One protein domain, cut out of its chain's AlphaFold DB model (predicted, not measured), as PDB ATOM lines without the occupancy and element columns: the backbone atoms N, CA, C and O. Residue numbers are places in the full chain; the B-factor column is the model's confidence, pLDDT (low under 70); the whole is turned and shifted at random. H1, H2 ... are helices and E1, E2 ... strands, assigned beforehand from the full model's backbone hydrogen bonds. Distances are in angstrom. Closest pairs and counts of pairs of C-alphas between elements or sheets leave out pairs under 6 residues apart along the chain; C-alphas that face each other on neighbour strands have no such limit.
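What this domain is: This is residues 34 to 143 of the 143 residues of the protein "KilA-N domain-containing protein" of Pseudoalteromonas sp. S4488 (UniProt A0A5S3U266). What does the model show at first sight? It is a compact cluster of short helices, with H3 in the middle between H4 and H6, H5 packed on H4, and the small hairpin E1 and E2 beside H5. H2 crosses H6, H1 sits out at the start, and H7 turns off at the end of H6 as an arm; residues 135 to 143, of which 135 to 141 belong to H7, stick out. What is it made of? The printed part has 110 residues with seven named helices and two named strands, in the order H1 H2 H3 H4 H5 E1 E2 H6 H7; it is mostly helix, and its one sheet is antiparallel. The radius of gyration of the C-alphas is 14.8 A, and they span 41 by 34 by 27 A.

How they stand to each other: How do the first helices stand? H1, residues 34 to 39, is close to but not clearly touching H2, residues 43 to 51; their closest C-alphas, of Ser 36 and Leu 43, are 5.2 A apart. H3, residues 54 to 67, and H4, residues 73 to 82, form a helical hairpin at a shallow tilt of 11 degrees, opposite ways, with the C-alphas of Lys 54 and Ile 80 closest at 5.7 A. H4 forms another with H5, residues 92 to 99, at a steep tilt of 41 degrees, closest at the C-alphas of Phe 76 and Ala 99, 5.2 A. How do the strands pair? E1, residues 104 to 107, and E2, residues 110 to 113, form an antiparallel hairpin, with N 105 and O 112 at 2.9 A and N 110 and O 107 at 3.1 A, within hydrogen-bond range. Where do the last helices stand? H6, residues 115 to 125, only just touches H2, with 3 pairs of C-alphas within 8 A, the closest those of Trp 50 and Phe 121 at 7.1 A, about perpendicular at 83 degrees. H7, residues 127 to 141, touches H6 only at the corner, with residues 129 to 130 alone; the closest C-alphas, of Cys 123 and Lys 130, are 4.4 A apart. Are the helix backbones complete? Every O i to N i+4 pair is within hydrogen-bond range in H1, H2, H3, H5, H6 and H7, and 4 of 6 are in H4.

Where its parts are: Where does the printed part begin and the last helix end? C-alpha 34, in H1, is at (-1.639, 62.369, 19.833), and C-alpha 141, in H7, is at (29.140, 53.984, 15.349). How long are the longer helices? From first to last C-alpha H7 measures 21.4 A, H3 20.1 A, H6 15.0 A and H4 14.5 A.

The domain as a whole: How large is it? The two C-alphas farthest apart, of Ser 87 and Asn 143, are 46.0 A apart. Is it cut, or weak anywhere? The printed part has no cut and no long link. The mean pLDDT of the printed part is 86.0, and residues 34 to 40 and 142 to 143 are under 70.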
ATOM      1  N   LYS A  34      -2.623  61.399  20.348       64.06
ATOM      2  CA  LYS A  34      -1.639  62.369  19.833       64.06
ATOM      3  C   LYS A  34      -0.946  61.881  18.576       64.06
ATOM      4  O   LYS A  34      -0.741  62.646  17.636       64.06
ATOM      5  N   LEU A  35      -0.576  60.609  18.551       61.91
ATOM      6  CA  LEU A  35       0.214  60.101  17.448       61.91
ATOM      7  C   LEU A  35      -0.662  59.587  16.311       61.91
ATOM      8  O   LEU A  35      -0.280  59.814  15.171       61.91
ATOM      9  N   SER A  36      -1.872  59.077  16.586       66.69
ATOM     10  CA  SER A  36      -2.940  58.916  15.580       66.69
ATOM     11  C   SER A  36      -3.212  60.240  14.838       66.69
ATOM     12  O   SER A  36      -3.245  60.290  13.605       66.69
ATOM     13  N   GLN A  37      -3.267  61.360  15.573       67.25
ATOM     14  CA  GLN A  37      -3.390  62.698  14.990       67.25
ATOM     15  C   GLN A  37      -2.161  63.103  14.158       67.25
ATOM     16  O   GLN A  37      -2.318  63.632  13.059       67.25
ATOM     17  N   ALA A  38      -0.943  62.838  14.643       62.94
ATOM     18  CA  ALA A  38       0.295  63.183  13.938       62.94
ATOM     19  C   ALA A  38       0.504  62.387  12.637       62.94
ATOM     20  O   ALA A  38       1.077  62.908  11.678       62.94
ATOM     21  N   ILE A  39       0.044  61.133  12.591       63.91
ATOM     22  CA  ILE A  39       0.141  60.269  11.404       63.91
ATOM     23  C   ILE A  39      -1.058  60.415  10.456       63.91
ATOM     24  O   ILE A  39      -1.006  59.893   9.343       63.91
ATOM     25  N   GLY A  40      -2.128  61.093  10.885       68.19
ATOM     26  CA  GLY A  40      -3.339  61.323  10.091       68.19
ATOM     27  C   GLY A  40      -4.165  60.065   9.800       68.19
ATOM     28  O   GLY A  40      -4.899  60.038   8.814       68.19
ATOM     29  N   ARG A  41      -4.030  59.010  10.613       71.25
ATOM     30  CA  ARG A  41      -4.746  57.727  10.478       71.25
ATOM     31  C   ARG A  41      -4.870  57.041  11.829       71.25
ATOM     32  O   ARG A  41      -4.040  57.274  12.703       71.25
ATOM     33  N   ASP A  42      -5.851  56.150  11.960       77.06
ATOM     34  CA  ASP A  42      -5.990  55.358  13.176       77.06
ATOM     35  C   ASP A  42      -4.776  54.442  13.377       77.06
ATOM     36  O   ASP A  42      -4.313  53.719  12.481       77.06
ATOM     37  N   LEU A  43      -4.211  54.523  14.574       72.44
ATOM     38  CA  LEU A  43      -3.010  53.788  14.910       72.44
ATOM     39  C   LEU A  43      -3.298  52.316  15.226       72.44
ATOM     40  O   LEU A  43      -2.468  51.470  14.900       72.44
ATOM     41  N   SER A  44      -4.454  51.991  15.808       74.88
ATOM     42  CA  SER A  44      -4.829  50.594  16.064       74.88
ATOM     43  C   SER A  44      -4.953  49.830  14.747       74.88
ATOM     44  O   SER A  44      -4.377  48.750  14.607       74.88
ATOM     45  N   ASP A  45      -5.594  50.438  13.747       78.56
ATOM     46  CA  ASP A  45      -5.693  49.877  12.397       78.56
ATOM     47  C   ASP A  45      -4.305  49.711  11.759       78.56
ATOM     48  O   ASP A  45      -3.978  48.668  11.182       78.56
ATOM     49  N   SER A  46      -3.441  50.718  11.916       84.81
ATOM     50  CA  SER A  46      -2.074  50.694  11.382       84.81
ATOM     51  C   SER A  46      -1.217  49.589  12.009       84.81
ATOM     52  O   SER A  46      -0.459  48.925  11.301       84.81
ATOM     53  N   ILE A  47      -1.352  49.362  13.318       85.19
ATOM     54  CA  ILE A  47      -0.676  48.277  14.036       85.19
ATOM     55  C   ILE A  47      -1.164  46.916  13.535       85.19
ATOM     56  O   ILE A  47      -0.342  46.028  13.315       85.19
ATOM     57  N   GLY A  48      -2.470  46.745  13.312       86.94
ATOM     58  CA  GLY A  48      -3.024  45.504  12.767       86.94
ATOM     59  C   GLY A  48      -2.437  45.156  11.395       86.94
ATOM     60  O   GLY A  48      -2.010  44.024  11.167       86.94
ATOM     61  N   VAL A  49      -2.333  46.151  10.506       89.69
ATOM     62  CA  VAL A  49      -1.706  45.993   9.181       89.69
ATOM     63  C   VAL A  49      -0.204  45.724   9.285       89.69
ATOM     64  O   VAL A  49       0.348  44.988   8.473       89.69
ATOM     65  N   TRP A  50       0.488  46.313  10.257       92.06
ATOM     66  CA  TRP A  50       1.905  46.028  10.477       92.06
ATOM     67  C   TRP A  50       2.119  44.596  10.988       92.06
ATOM     68  O   TRP A  50       2.950  43.874  10.443       92.06
ATOM     69  N   LEU A  51       1.322  44.140  11.959       92.06
ATOM     70  CA  LEU A  51       1.401  42.784  12.519       92.06
ATOM     71  C   LEU A  51       0.936  41.681  11.554       92.06
ATOM     72  O   LEU A  51       1.223  40.508  11.793       92.06
ATOM     73  N   SER A  52       0.244  42.011  10.461       91.00
ATOM     74  CA  SER A  52      -0.090  41.031   9.419       91.00
ATOM     75  C   SER A  52       1.069  40.744   8.462       91.00
ATOM     76  O   SER A  52       1.012  39.769   7.702       91.00
ATOM     77  N   LYS A  53       2.132  41.562   8.490       94.19
ATOM     78  CA  LYS A  53       3.259  41.407   7.573       94.19
ATOM     79  C   LYS A  53       4.249  40.350   8.040       94.19
ATOM     80  O   LYS A  53       4.620  40.250   9.208       94.19
ATOM     81  N   LYS A  54       4.727  39.570   7.073       95.25
ATOM     82  CA  LYS A  54       5.664  38.473   7.318       95.25
ATOM     83  C   LYS A  54       7.036  38.956   7.788       95.25
ATOM     84  O   LYS A  54       7.628  38.325   8.656       95.25
ATOM     85  N   ASP A  55       7.536  40.056   7.233       95.12
ATOM     86  CA  ASP A  55       8.793  40.687   7.649       95.12
ATOM     87  C   ASP A  55       8.724  41.184   9.097       95.12
ATOM     88  O   ASP A  55       9.633  40.890   9.873       95.12
ATOM     89  N   THR A  56       7.612  41.809   9.490       95.62
ATOM     90  CA  THR A  56       7.345  42.196  10.882       95.62
ATOM     91  C   THR A  56       7.379  40.997  11.826       95.62
ATOM     92  O   THR A  56       8.086  41.022  12.834       95.62
ATOM     93  N   LEU A  57       6.665  39.909  11.511       96.56
ATOM     94  CA  LEU A  57       6.681  38.729  12.382       96.56
ATOM     95  C   LEU A  57       8.064  38.066  12.428       96.56
ATOM     96  O   LEU A  57       8.506  37.638  13.491       96.56
ATOM     97  N   CYS A  58       8.793  38.021  11.312       96.88
ATOM     98  CA  CYS A  58      10.183  37.564  11.316       96.88
ATOM     99  C   CYS A  58      11.064  38.427  12.235       96.88
ATOM    100  O   CYS A  58      11.894  37.881  12.960       96.88
ATOM    101  N   TYR A  59      10.873  39.748  12.238       96.94
ATOM    102  CA  TYR A  59      11.605  40.653  13.120       96.94
ATOM    103  C   TYR A  59      11.275  40.415  14.602       96.94
ATOM    104  O   TYR A  59      12.193  40.268  15.410       96.94
ATOM    105  N   ILE A  60       9.991  40.254  14.949       96.75
ATOM    106  CA  ILE A  60       9.559  39.874  16.308       96.75
ATOM    107  C   ILE A  60      10.239  38.569  16.742       96.75
ATOM    108  O   ILE A  60      10.794  38.497  17.834       96.75
ATOM    109  N   ALA A  61      10.259  37.553  15.876       97.19
ATOM    110  CA  ALA A  61      10.883  36.267  16.186       97.19
ATOM    111  C   ALA A  61      12.389  36.385  16.473       97.19
ATOM    112  O   ALA A  61      12.911  35.665  17.326       97.19
ATOM    113  N   LEU A  62      13.089  37.277  15.763       97.62
ATOM    114  CA  LEU A  62      14.502  37.554  16.008       97.62
ATOM    115  C   LEU A  62      14.699  38.221  17.370       97.62
ATOM    116  O   LEU A  62      15.498  37.727  18.159       97.62
ATOM    117  N   LEU A  63      13.948  39.283  17.671       95.69
ATOM    118  CA  LEU A  63      14.036  39.975  18.961       95.69
ATOM    119  C   LEU A  63      13.752  39.040  20.139       95.69
ATOM    120  O   LEU A  63      14.509  39.002  21.107       95.69
ATOM    121  N   GLU A  64      12.688  38.247  20.043       96.81
ATOM    122  CA  GLU A  64      12.309  37.293  21.084       96.81
ATOM    123  C   GLU A  64      13.387  36.230  21.302       96.81
ATOM    124  O   GLU A  64      13.700  35.889  22.439       96.81
ATOM    125  N   ARG A  65      14.021  35.737  20.235       96.50
ATOM    126  CA  ARG A  65      15.108  34.763  20.372       96.50
ATOM    127  C   ARG A  65      16.309  35.330  21.131       96.50
ATOM    128  O   ARG A  65      16.921  34.599  21.905       96.50
ATOM    129  N   GLU A  66      16.635  36.601  20.921       95.56
ATOM    130  CA  GLU A  66      17.768  37.246  21.592       95.56
ATOM    131  C   GLU A  66      17.443  37.631  23.046       95.56
ATOM    132  O   GLU A  66      18.293  37.517  23.928       95.56
ATOM    133  N   MET A  67      16.212  38.074  23.324       93.25
ATOM    134  CA  MET A  67      15.855  38.713  24.602       93.25
ATOM    135  C   MET A  67      14.980  37.850  25.523       93.25
ATOM    136  O   MET A  67      14.805  38.171  26.704       93.25
ATOM    137  N   ASN A  68      14.400  36.758  25.020       95.19
ATOM    138  CA  ASN A  68      13.418  35.959  25.743       95.19
ATOM    139  C   ASN A  68      13.755  34.456  25.737       95.19
ATOM    140  O   ASN A  68      13.340  33.714  24.848       95.19
ATOM    141  N   PRO A  69      14.373  33.944  26.819       94.81
ATOM    142  CA  PRO A  69      14.705  32.521  26.947       94.81
ATOM    143  C   PRO A  69      13.505  31.563  26.926       94.81
ATOM    144  O   PRO A  69      13.690  30.358  26.791       94.81
ATOM    145  N   LYS A  70      12.278  32.068  27.123       97.00
ATOM    146  CA  LYS A  70      11.047  31.261  27.116       97.00
ATOM    147  C   LYS A  70      10.357  31.238  25.750       97.00
ATOM    148  O   LYS A  70       9.317  30.595  25.630       97.00
ATOM    149  N   PHE A  71      10.896  31.946  24.758       97.88
ATOM    150  CA  PHE A  71      10.281  32.076  23.445       97.88
ATOM    151  C   PHE A  71      10.142  30.718  22.751       97.88
ATOM    152  O   PHE A  71      11.121  30.001  22.526       97.88
ATOM    153  N   ASN A  72       8.916  30.378  22.365       97.50
ATOM    154  CA  ASN A  72       8.621  29.164  21.621       97.50
ATOM    155  C   ASN A  72       8.591  29.469  20.117       97.50
ATOM    156  O   ASN A  72       7.539  29.682  19.510       97.50
ATOM    157  N   SER A  73       9.781  29.479  19.514       96.06
ATOM    158  CA  SER A  73       9.971  29.763  18.084       96.06
ATOM    159  C   SER A  73       9.225  28.796  17.158       96.06
ATOM    160  O   SER A  73       8.721  29.213  16.116       96.06
ATOM    161  N   SER A  74       9.100  27.523  17.549       96.62
ATOM    162  CA  SER A  74       8.363  26.511  16.786       96.62
ATOM    163  C   SER A  74       6.874  26.838  16.708       96.62
ATOM    164  O   SER A  74       6.304  26.782  15.621       96.62
ATOM    165  N   ALA A  75       6.256  27.228  17.829       96.75
ATOM    166  CA  ALA A  75       4.871  27.700  17.823       96.75
ATOM    167  C   ALA A  75       4.741  29.003  17.031       96.75
ATOM    168  O   ALA A  75       3.821  29.158  16.228       96.75
ATOM    169  N   PHE A  76       5.703  29.921  17.188       97.38
ATOM    170  CA  PHE A  76       5.623  31.213  16.522       97.38
ATOM    171  C   PHE A  76       5.714  31.129  14.991       97.38
ATOM    172  O   PHE A  76       5.098  31.922  14.277       97.38
ATOM    173  N   LYS A  77       6.438  30.129  14.473       96.62
ATOM    174  CA  LYS A  77       6.593  29.881  13.036       96.62
ATOM    175  C   LYS A  77       5.251  29.728  12.311       96.62
ATOM    176  O   LYS A  77       5.125  30.205  11.187       96.62
ATOM    177  N   VAL A  78       4.240  29.156  12.966       95.69
ATOM    178  CA  VAL A  78       2.891  29.008  12.395       95.69
ATOM    179  C   VAL A  78       2.263  30.374  12.100       95.69
ATOM    180  O   VAL A  78       1.643  30.558  11.056       95.69
ATOM    181  N   PHE A  79       2.452  31.376  12.965       95.94
ATOM    182  CA  PHE A  79       1.958  32.732  12.698       95.94
ATOM    183  C   PHE A  79       2.698  33.387  11.525       95.94
ATOM    184  O   PHE A  79       2.069  34.043  10.699       95.94
ATOM    185  N   ILE A  80       4.013  33.168  11.405       95.69
ATOM    186  CA  ILE A  80       4.830  33.668  10.282       95.69
ATOM    187  C   ILE A  80       4.391  33.052   8.950       95.69
ATOM    188  O   ILE A  80       4.384  33.728   7.922       95.69
ATOM    189  N   GLU A  81       4.053  31.763   8.944       94.56
ATOM    190  CA  GLU A  81       3.594  31.057   7.745       94.56
ATOM    191  C   GLU A  81       2.231  31.561   7.259       94.56
ATOM    192  O   GLU A  81       2.023  31.648   6.051       94.56
ATOM    193  N   ASN A  82       1.348  31.950   8.181       92.94
ATOM    194  CA  ASN A  82       0.035  32.514   7.859       92.94
ATOM    195  C   ASN A  82       0.076  34.012   7.502       92.94
ATOM    196  O   ASN A  82      -0.856  34.527   6.883       92.94
ATOM    197  N   ALA A  83       1.149  34.717   7.873       93.25
ATOM    198  CA  ALA A  83       1.315  36.132   7.574       93.25
ATOM    199  C   ALA A  83       1.470  36.418   6.075       93.25
ATOM    200  O   ALA A  83       2.081  35.655   5.325       93.25
ATOM    201  N   GLY A  84       0.944  37.568   5.647       82.31
ATOM    202  CA  GLY A  84       0.927  37.990   4.245       82.31
ATOM    203  C   GLY A  84      -0.252  37.470   3.414       82.31
ATOM    204  O   GLY A  84      -0.364  37.863   2.255       82.31
ATOM    205  N   ALA A  85      -1.141  36.638   3.969       84.69
ATOM    206  CA  ALA A  85      -2.430  36.359   3.335       84.69
ATOM    207  C   ALA A  85      -3.355  37.590   3.429       84.69
ATOM    208  O   ALA A  85      -3.337  38.292   4.440       84.69
ATOM    209  N   GLU A  86      -4.176  37.837   2.399       75.25
ATOM    210  CA  GLU A  86      -4.974  39.074   2.256       75.25
ATOM    211  C   GLU A  86      -5.850  39.407   3.472       75.25
ATOM    212  O   GLU A  86      -6.052  40.576   3.785       75.25
ATOM    213  N   SER A  87      -6.350  38.393   4.177       78.94
ATOM    214  CA  SER A  87      -7.230  38.552   5.339       78.94
ATOM    215  C   SER A  87      -6.570  38.182   6.668       78.94
ATOM    216  O   SER A  87      -7.266  38.022   7.671       78.94
ATOM    217  N   TYR A  88      -5.255  37.951   6.693       86.44
ATOM    218  CA  TYR A  88      -4.594  37.537   7.922       86.44
ATOM    219  C   TYR A  88      -4.394  38.725   8.859       86.44
ATOM    220  O   TYR A  88      -3.851  39.759   8.480       86.44
ATOM    221  N   SER A  89      -4.778  38.535  10.116       84.62
ATOM    222  CA  SER A  89      -4.405  39.402  11.226       84.62
ATOM    223  C   SER A  89      -3.816  38.533  12.324       84.62
ATOM    224  O   SER A  89      -4.331  37.442  12.592       84.62
ATOM    225  N   LEU A  90      -2.722  38.985  12.938       91.00
ATOM    226  CA  LEU A  90      -2.070  38.241  14.008       91.00
ATOM    227  C   LEU A  90      -3.042  38.107  15.193       91.00
ATOM    228  O   LEU A  90      -3.413  39.124  15.783       91.00
ATOM    229  N   PRO A  91      -3.422  36.888  15.615       92.62
ATOM    230  CA  PRO A  91      -4.210  36.713  16.827       92.62
ATOM    231  C   PRO A  91      -3.309  36.926  18.056       92.62
ATOM    232  O   PRO A  91      -2.798  35.971  18.636       92.62
ATOM    233  N   ILE A  92      -3.102  38.189  18.446       91.69
ATOM    234  CA  ILE A  92      -2.072  38.624  19.412       91.69
ATOM    235  C   ILE A  92      -2.126  37.826  20.719       91.69
ATOM    236  O   ILE A  92      -1.104  37.310  21.157       91.69
ATOM    237  N   ARG A  93      -3.312  37.661  21.317       93.06
ATOM    238  CA  ARG A  93      -3.468  36.906  22.570       93.06
ATOM    239  C   ARG A  93      -2.999  35.456  22.426       93.06
ATOM    240  O   ARG A  93      -2.192  34.995  23.221       93.06
ATOM    241  N   LYS A  94      -3.415  34.786  21.348       95.12
ATOM    242  CA  LYS A  94      -2.986  33.416  21.035       95.12
ATOM    243  C   LYS A  94      -1.476  33.341  20.797       95.12
ATOM    244  O   LYS A  94      -0.833  32.416  21.274       95.12
ATOM    245  N   ALA A  95      -0.906  34.321  20.098       94.62
ATOM    246  CA  ALA A  95       0.532  34.383  19.867       94.62
ATOM    247  C   ALA A  95       1.319  34.572  21.175       94.62
ATOM    248  O   ALA A  95       2.312  33.882  21.381       94.62
ATOM    249  N   ILE A  96       0.860  35.441  22.082       94.38
ATOM    250  CA  ILE A  96       1.461  35.618  23.414       94.38
ATOM    251  C   ILE A  96       1.428  34.301  24.196       94.38
ATOM    252  O   ILE A  96       2.459  33.889  24.726       94.38
ATOM    253  N   ASP A  97       0.278  33.628  24.219       95.50
ATOM    254  CA  ASP A  97       0.074  32.419  25.017       95.50
ATOM    255  C   ASP A  97       0.849  31.206  24.463       95.50
ATOM    256  O   ASP A  97       1.483  30.476  25.222       95.50
ATOM    257  N   GLU A  98       0.840  30.989  23.143       96.88
ATOM    258  CA  GLU A  98       1.467  29.815  22.510       96.88
ATOM    259  C   GLU A  98       2.970  29.995  22.256       96.88
ATOM    260  O   GLU A  98       3.742  29.035  22.370       96.88
ATOM    261  N   ALA A  99       3.397  31.213  21.904       95.44
ATOM    262  CA  ALA A  99       4.794  31.523  21.607       95.44
ATOM    263  C   ALA A  99       5.563  32.136  22.789       95.44
ATOM    264  O   ALA A  99       6.775  32.334  22.682       95.44
ATOM    265  N   CYS A 100       4.894  32.408  23.913       94.31
ATOM    266  CA  CYS A 100       5.464  33.062  25.093       94.31
ATOM    267  C   CYS A 100       6.061  34.449  24.794       94.31
ATOM    268  O   CYS A 100       7.133  34.766  25.317       94.31
ATOM    269  N   LEU A 101       5.406  35.257  23.950       93.88
ATOM    270  CA  LEU A 101       5.908  36.588  23.579       93.88
ATOM    271  C   LEU A 101       6.050  37.506  24.803       93.88
ATOM    272  O   LEU A 101       5.212  37.515  25.706       93.88
ATOM    273  N   LYS A 102       7.116  38.304  24.814       91.75
ATOM    274  CA  LYS A 102       7.401  39.358  25.795       91.75
ATOM    275  C   LYS A 102       7.485  40.748  25.183       91.75
ATOM    276  O   LYS A 102       7.236  41.715  25.904       91.75
ATOM    277  N   THR A 103       7.865  40.862  23.913       89.62
ATOM    278  CA  THR A 103       7.988  42.153  23.224       89.62
ATOM    279  C   THR A 103       6.624  42.732  22.861       89.62
ATOM    280  O   THR A 103       6.520  43.927  22.611       89.62
ATOM    281  N   VAL A 104       5.576  41.905  22.877       89.69
ATOM    282  CA  VAL A 104       4.178  42.292  22.687       89.69
ATOM    283  C   VAL A 104       3.382  41.871  23.920       89.69
ATOM    284  O   VAL A 104       3.467  40.717  24.341       89.69
ATOM    285  N   LYS A 105       2.607  42.786  24.507       87.81
ATOM    286  CA  LYS A 105       1.779  42.530  25.695       87.81
ATOM    287  C   LYS A 105       0.381  43.110  25.536       87.81
ATOM    288  O   LYS A 105       0.190  44.097  24.832       87.81
ATOM    289  N   LEU A 106      -0.577  42.506  26.232       84.94
ATOM    290  CA  LEU A 106      -1.948  42.998  26.332       84.94
ATOM    291  C   LEU A 106      -2.287  43.308  27.792       84.94
ATOM    292  O   LEU A 106      -2.265  42.412  28.634       84.94
ATOM    293  N   GLU A 107      -2.663  44.555  28.064       81.75
ATOM    294  CA  GLU A 107      -3.235  44.998  29.338       81.75
ATOM    295  C   GLU A 107      -4.705  45.376  29.112       81.75
ATOM    296  O   GLU A 107      -5.040  46.491  28.711       81.75
ATOM    297  N   GLY A 108      -5.601  44.402  29.299       81.56
ATOM    298  CA  GLY A 108      -6.993  44.527  28.858       81.56
ATOM    299  C   GLY A 108      -7.081  44.547  27.329       81.56
ATOM    300  O   GLY A 108      -6.698  43.567  26.683       81.56
ATOM    301  N   GLU A 109      -7.574  45.658  26.777       73.12
ATOM    302  CA  GLU A 109      -7.625  45.935  25.330       73.12
ATOM    303  C   GLU A 109      -6.398  46.714  24.828       73.12
ATOM    304  O   GLU A 109      -6.200  46.849  23.623       73.12
ATOM    305  N   ASN A 110      -5.547  47.200  25.737       75.31
ATOM    306  CA  ASN A 110      -4.385  47.996  25.366       75.31
ATOM    307  C   ASN A 110      -3.228  47.096  24.930       75.31
ATOM    308  O   ASN A 110      -2.776  46.232  25.687       75.31
ATOM    309  N   LEU A 111      -2.719  47.337  23.722       82.62
ATOM    310  CA  LEU A 111      -1.504  46.715  23.211       82.62
ATOM    311  C   LEU A 111      -0.277  47.524  23.634       82.62
ATOM    312  O   LEU A 111      -0.197  48.723  23.379       82.62
ATOM    313  N   GLN A 112       0.707  46.848  24.214       82.62
ATOM    314  CA  GLN A 112       2.011  47.419  24.534       82.62
ATOM    315  C   GLN A 112       3.102  46.706  23.738       82.62
ATOM    316  O   GLN A 112       3.117  45.476  23.642       82.62
ATOM    317  N   LEU A 113       4.028  47.491  23.189       85.12
ATOM    318  CA  LEU A 113       5.173  47.024  22.414       85.12
ATOM    319  C   LEU A 113       6.472  47.373  23.149       85.12
ATOM    320  O   LEU A 113       6.551  48.403  23.820       85.12
ATOM    321  N   SER A 114       7.500  46.535  23.016       85.94
ATOM    322  CA  SER A 114       8.853  46.892  23.448       85.94
ATOM    323  C   SER A 114       9.386  48.077  22.641       85.94
ATOM    324  O   SER A 114       8.891  48.385  21.553       85.94
ATOM    325  N   GLN A 115      10.423  48.735  23.157       80.81
ATOM    326  CA  GLN A 115      11.024  49.891  22.497       80.81
ATOM    327  C   GLN A 115      11.516  49.556  21.080       80.81
ATOM    328  O   GLN A 115      11.286  50.325  20.152       80.81
ATOM    329  N   GLU A 116      12.138  48.392  20.890       87.88
ATOM    330  CA  GLU A 116      12.631  47.914  19.594       87.88
ATOM    331  C   GLU A 116      11.493  47.738  18.584       87.88
ATOM    332  O   GLU A 116      11.613  48.144  17.429       87.88
ATOM    333  N   LEU A 117      10.356  47.199  19.033       88.06
ATOM    334  CA  LEU A 117       9.168  47.059  18.199       88.06
ATOM    335  C   LEU A 117       8.503  48.395  17.885       88.06
ATOM    336  O   LEU A 117       8.032  48.577  16.766       88.06
ATOM    337  N   MET A 118       8.494  49.344  18.821       82.44
ATOM    338  CA  MET A 118       8.013  50.694  18.525       82.44
ATOM    339  C   MET A 118       8.882  51.388  17.470       82.44
ATOM    340  O   MET A 118       8.345  52.060  16.592       82.44
ATOM    341  N   ILE A 119      10.209  51.212  17.522       84.06
ATOM    342  CA  ILE A 119      11.130  51.752  16.512       84.06
ATOM    343  C   ILE A 119      10.856  51.123  15.146       84.06
ATOM    344  O   ILE A 119      10.783  51.849  14.153       84.06
ATOM    345  N   ASP A 120      10.702  49.799  15.079       90.31
ATOM    346  CA  ASP A 120      10.401  49.115  13.819       90.31
ATOM    347  C   ASP A 120       9.047  49.546  13.249       90.31
ATOM    348  O   ASP A 120       8.959  49.919  12.077       90.31
ATOM    349  N   PHE A 121       8.018  49.619  14.097       86.62
ATOM    350  CA  PHE A 121       6.705  50.123  13.714       86.62
ATOM    351  C   PHE A 121       6.782  51.560  13.185       86.62
ATOM    352  O   PHE A 121       6.266  51.840  12.108       86.62
ATOM    353  N   ALA A 122       7.489  52.464  13.869       82.81
ATOM    354  CA  ALA A 122       7.697  53.835  13.403       82.81
ATOM    355  C   ALA A 122       8.452  53.890  12.060       82.81
ATOM    356  O   ALA A 122       8.070  54.639  11.160       82.81
ATOM    357  N   CYS A 123       9.486  53.060  11.885       87.12
ATOM    358  CA  CYS A 123      10.234  52.937  10.630       87.12
ATOM    359  C   CYS A 123       9.378  52.417   9.473       87.12
ATOM    360  O   CYS A 123       9.592  52.791   8.319       87.12
ATOM    361  N   TRP A 124       8.440  51.525   9.767       89.38
ATOM    362  CA  TRP A 124       7.458  51.041   8.811       89.38
ATOM    363  C   TRP A 124       6.422  52.116   8.467       89.38
ATOM    364  O   TRP A 124       6.024  52.254   7.308       89.38
ATOM    365  N   LEU A 125       6.008  52.890   9.471       85.06
ATOM    366  CA  LEU A 125       4.971  53.907   9.361       85.06
ATOM    367  C   LEU A 125       5.450  55.146   8.588       85.06
ATOM    368  O   LEU A 125       4.653  55.727   7.850       85.06
ATOM    369  N   SER A 126       6.731  55.516   8.725       81.06
ATOM    370  CA  SER A 126       7.384  56.622   8.012       81.06
ATOM    371  C   SER A 126       8.777  56.222   7.486       81.06
ATOM    372  O   SER A 126       9.737  56.100   8.258       81.06
ATOM    373  N   PRO A 127       8.937  56.083   6.155       84.44
ATOM    374  CA  PRO A 127      10.244  55.906   5.521       84.44
ATOM    375  C   PRO A 127      11.228  57.050   5.813       84.44
ATOM    376  O   PRO A 127      12.437  56.820   5.892       84.44
ATOM    377  N   GLU A 128      10.733  58.276   6.002       78.31
ATOM    378  CA  GLU A 128      11.538  59.433   6.393       78.31
ATOM    379  C   GLU A 128      12.148  59.223   7.777       78.31
ATOM    380  O   GLU A 128      13.367  59.343   7.927       78.31
ATOM    381  N   PHE A 129      11.330  58.849   8.769       79.81
ATOM    382  CA  PHE A 129      11.813  58.505  10.107       79.81
ATOM    383  C   PHE A 129      12.889  57.415  10.032       79.81
ATOM    384  O   PHE A 129      13.975  57.588  10.586       79.81
ATOM    385  N   LYS A 130      12.644  56.348   9.258       86.12
ATOM    386  CA  LYS A 130      13.611  55.261   9.043       86.12
ATOM    387  C   LYS A 130      14.951  55.766   8.501       86.12
ATOM    388  O   LYS A 130      16.004  55.420   9.038       86.12
ATOM    389  N   LEU A 131      14.932  56.596   7.456       83.69
ATOM    390  CA  LEU A 131      16.146  57.157   6.852       83.69
ATOM    391  C   LEU A 131      16.953  57.980   7.863       83.69
ATOM    392  O   LEU A 131      18.180  57.864   7.927       83.69
ATOM    393  N   TYR A 132      16.278  58.826   8.636       80.38
ATOM    394  CA  TYR A 132      16.929  59.688   9.615       80.38
ATOM    395  C   TYR A 132      17.463  58.922  10.825       80.38
ATOM    396  O   TYR A 132      18.594  59.175  11.248       80.38
ATOM    397  N   PHE A 133      16.692  57.962  11.336       80.69
ATOM    398  CA  PHE A 133      17.114  57.079  12.417       80.69
ATOM    399  C   PHE A 133      18.408  56.342  12.046       80.69
ATOM    400  O   PHE A 133      19.383  56.381  12.794       80.69
ATOM    401  N   LEU A 134      18.474  55.768  10.838       85.31
ATOM    402  CA  LEU A 134      19.674  55.084  10.348       85.31
ATOM    403  C   LEU A 134      20.883  56.020  10.227       85.31
ATOM    404  O   LEU A 134      21.975  55.654  10.656       85.31
ATOM    405  N   LYS A 135      20.707  57.234   9.687       82.31
ATOM    406  CA  LYS A 135      21.797  58.225   9.593       82.31
ATOM    407  C   LYS A 135      22.369  58.585  10.965       82.31
ATOM    408  O   LYS A 135      23.586  58.650  11.104       82.31
ATOM    409  N   SER A 136      21.497  58.795  11.950       75.50
ATOM    410  CA  SER A 136      21.875  59.132  13.328       75.50
ATOM    411  C   SER A 136      22.608  57.984  14.028       75.50
ATOM    412  O   SER A 136      23.600  58.199  14.717       75.50
ATOM    413  N   THR A 137      22.163  56.741  13.836       75.00
ATOM    414  CA  THR A 137      22.820  55.581  14.453       75.00
ATOM    415  C   THR A 137      24.178  55.296  13.815       75.00
ATOM    416  O   THR A 137      25.150  55.044  14.522       75.00
ATOM    417  N   LEU A 138      24.285  55.383  12.487       76.81
ATOM    418  CA  LEU A 138      25.545  55.133  11.784       76.81
ATOM    419  C   LEU A 138      26.609  56.199  12.083       76.81
ATOM    420  O   LEU A 138      27.783  55.851  12.186       76.81
ATOM    421  N   SER A 139      26.228  57.470  12.274       73.56
ATOM    422  CA  SER A 139      27.190  58.515  12.658       73.56
ATOM    423  C   SER A 139      27.774  58.301  14.058       73.56
ATOM    424  O   SER A 139      28.924  58.658  14.297       73.56
ATOM    425  N   LYS A 140      27.016  57.679  14.970       70.75
ATOM    426  CA  LYS A 140      27.481  57.333  16.322       70.75
ATOM    427  C   LYS A 140      28.423  56.132  16.359       70.75
ATOM    428  O   LYS A 140      29.248  56.067  17.253       70.75
ATOM    429  N   VAL A 141      28.283  55.187  15.428       71.25
ATOM    430  CA  VAL A 141      29.140  53.984  15.349       71.25
ATOM    431  C   VAL A 141      30.462  54.271  14.630       71.25
ATOM    432  O   VAL A 141      31.450  53.578  14.843       71.25
ATOM    433  N   ALA A 142      30.482  55.279  13.758       63.56
ATOM    434  CA  ALA A 142      31.671  55.672  13.005       63.56
ATOM    435  C   ALA A 142      32.681  56.522  13.809       63.56
ATOM    436  O   ALA A 142      33.739  56.841  13.266       63.56
ATOM    437  N   ASN A 143      32.362  56.883  15.058       47.41
ATOM    438  CA  ASN A 143      33.203  57.645  15.989       47.41
ATOM    439  C   ASN A 143      33.500  56.819  17.243       47.41
ATOM    440  O   ASN A 143      34.586  57.032  17.824       47.41
TER     441      ASN A 143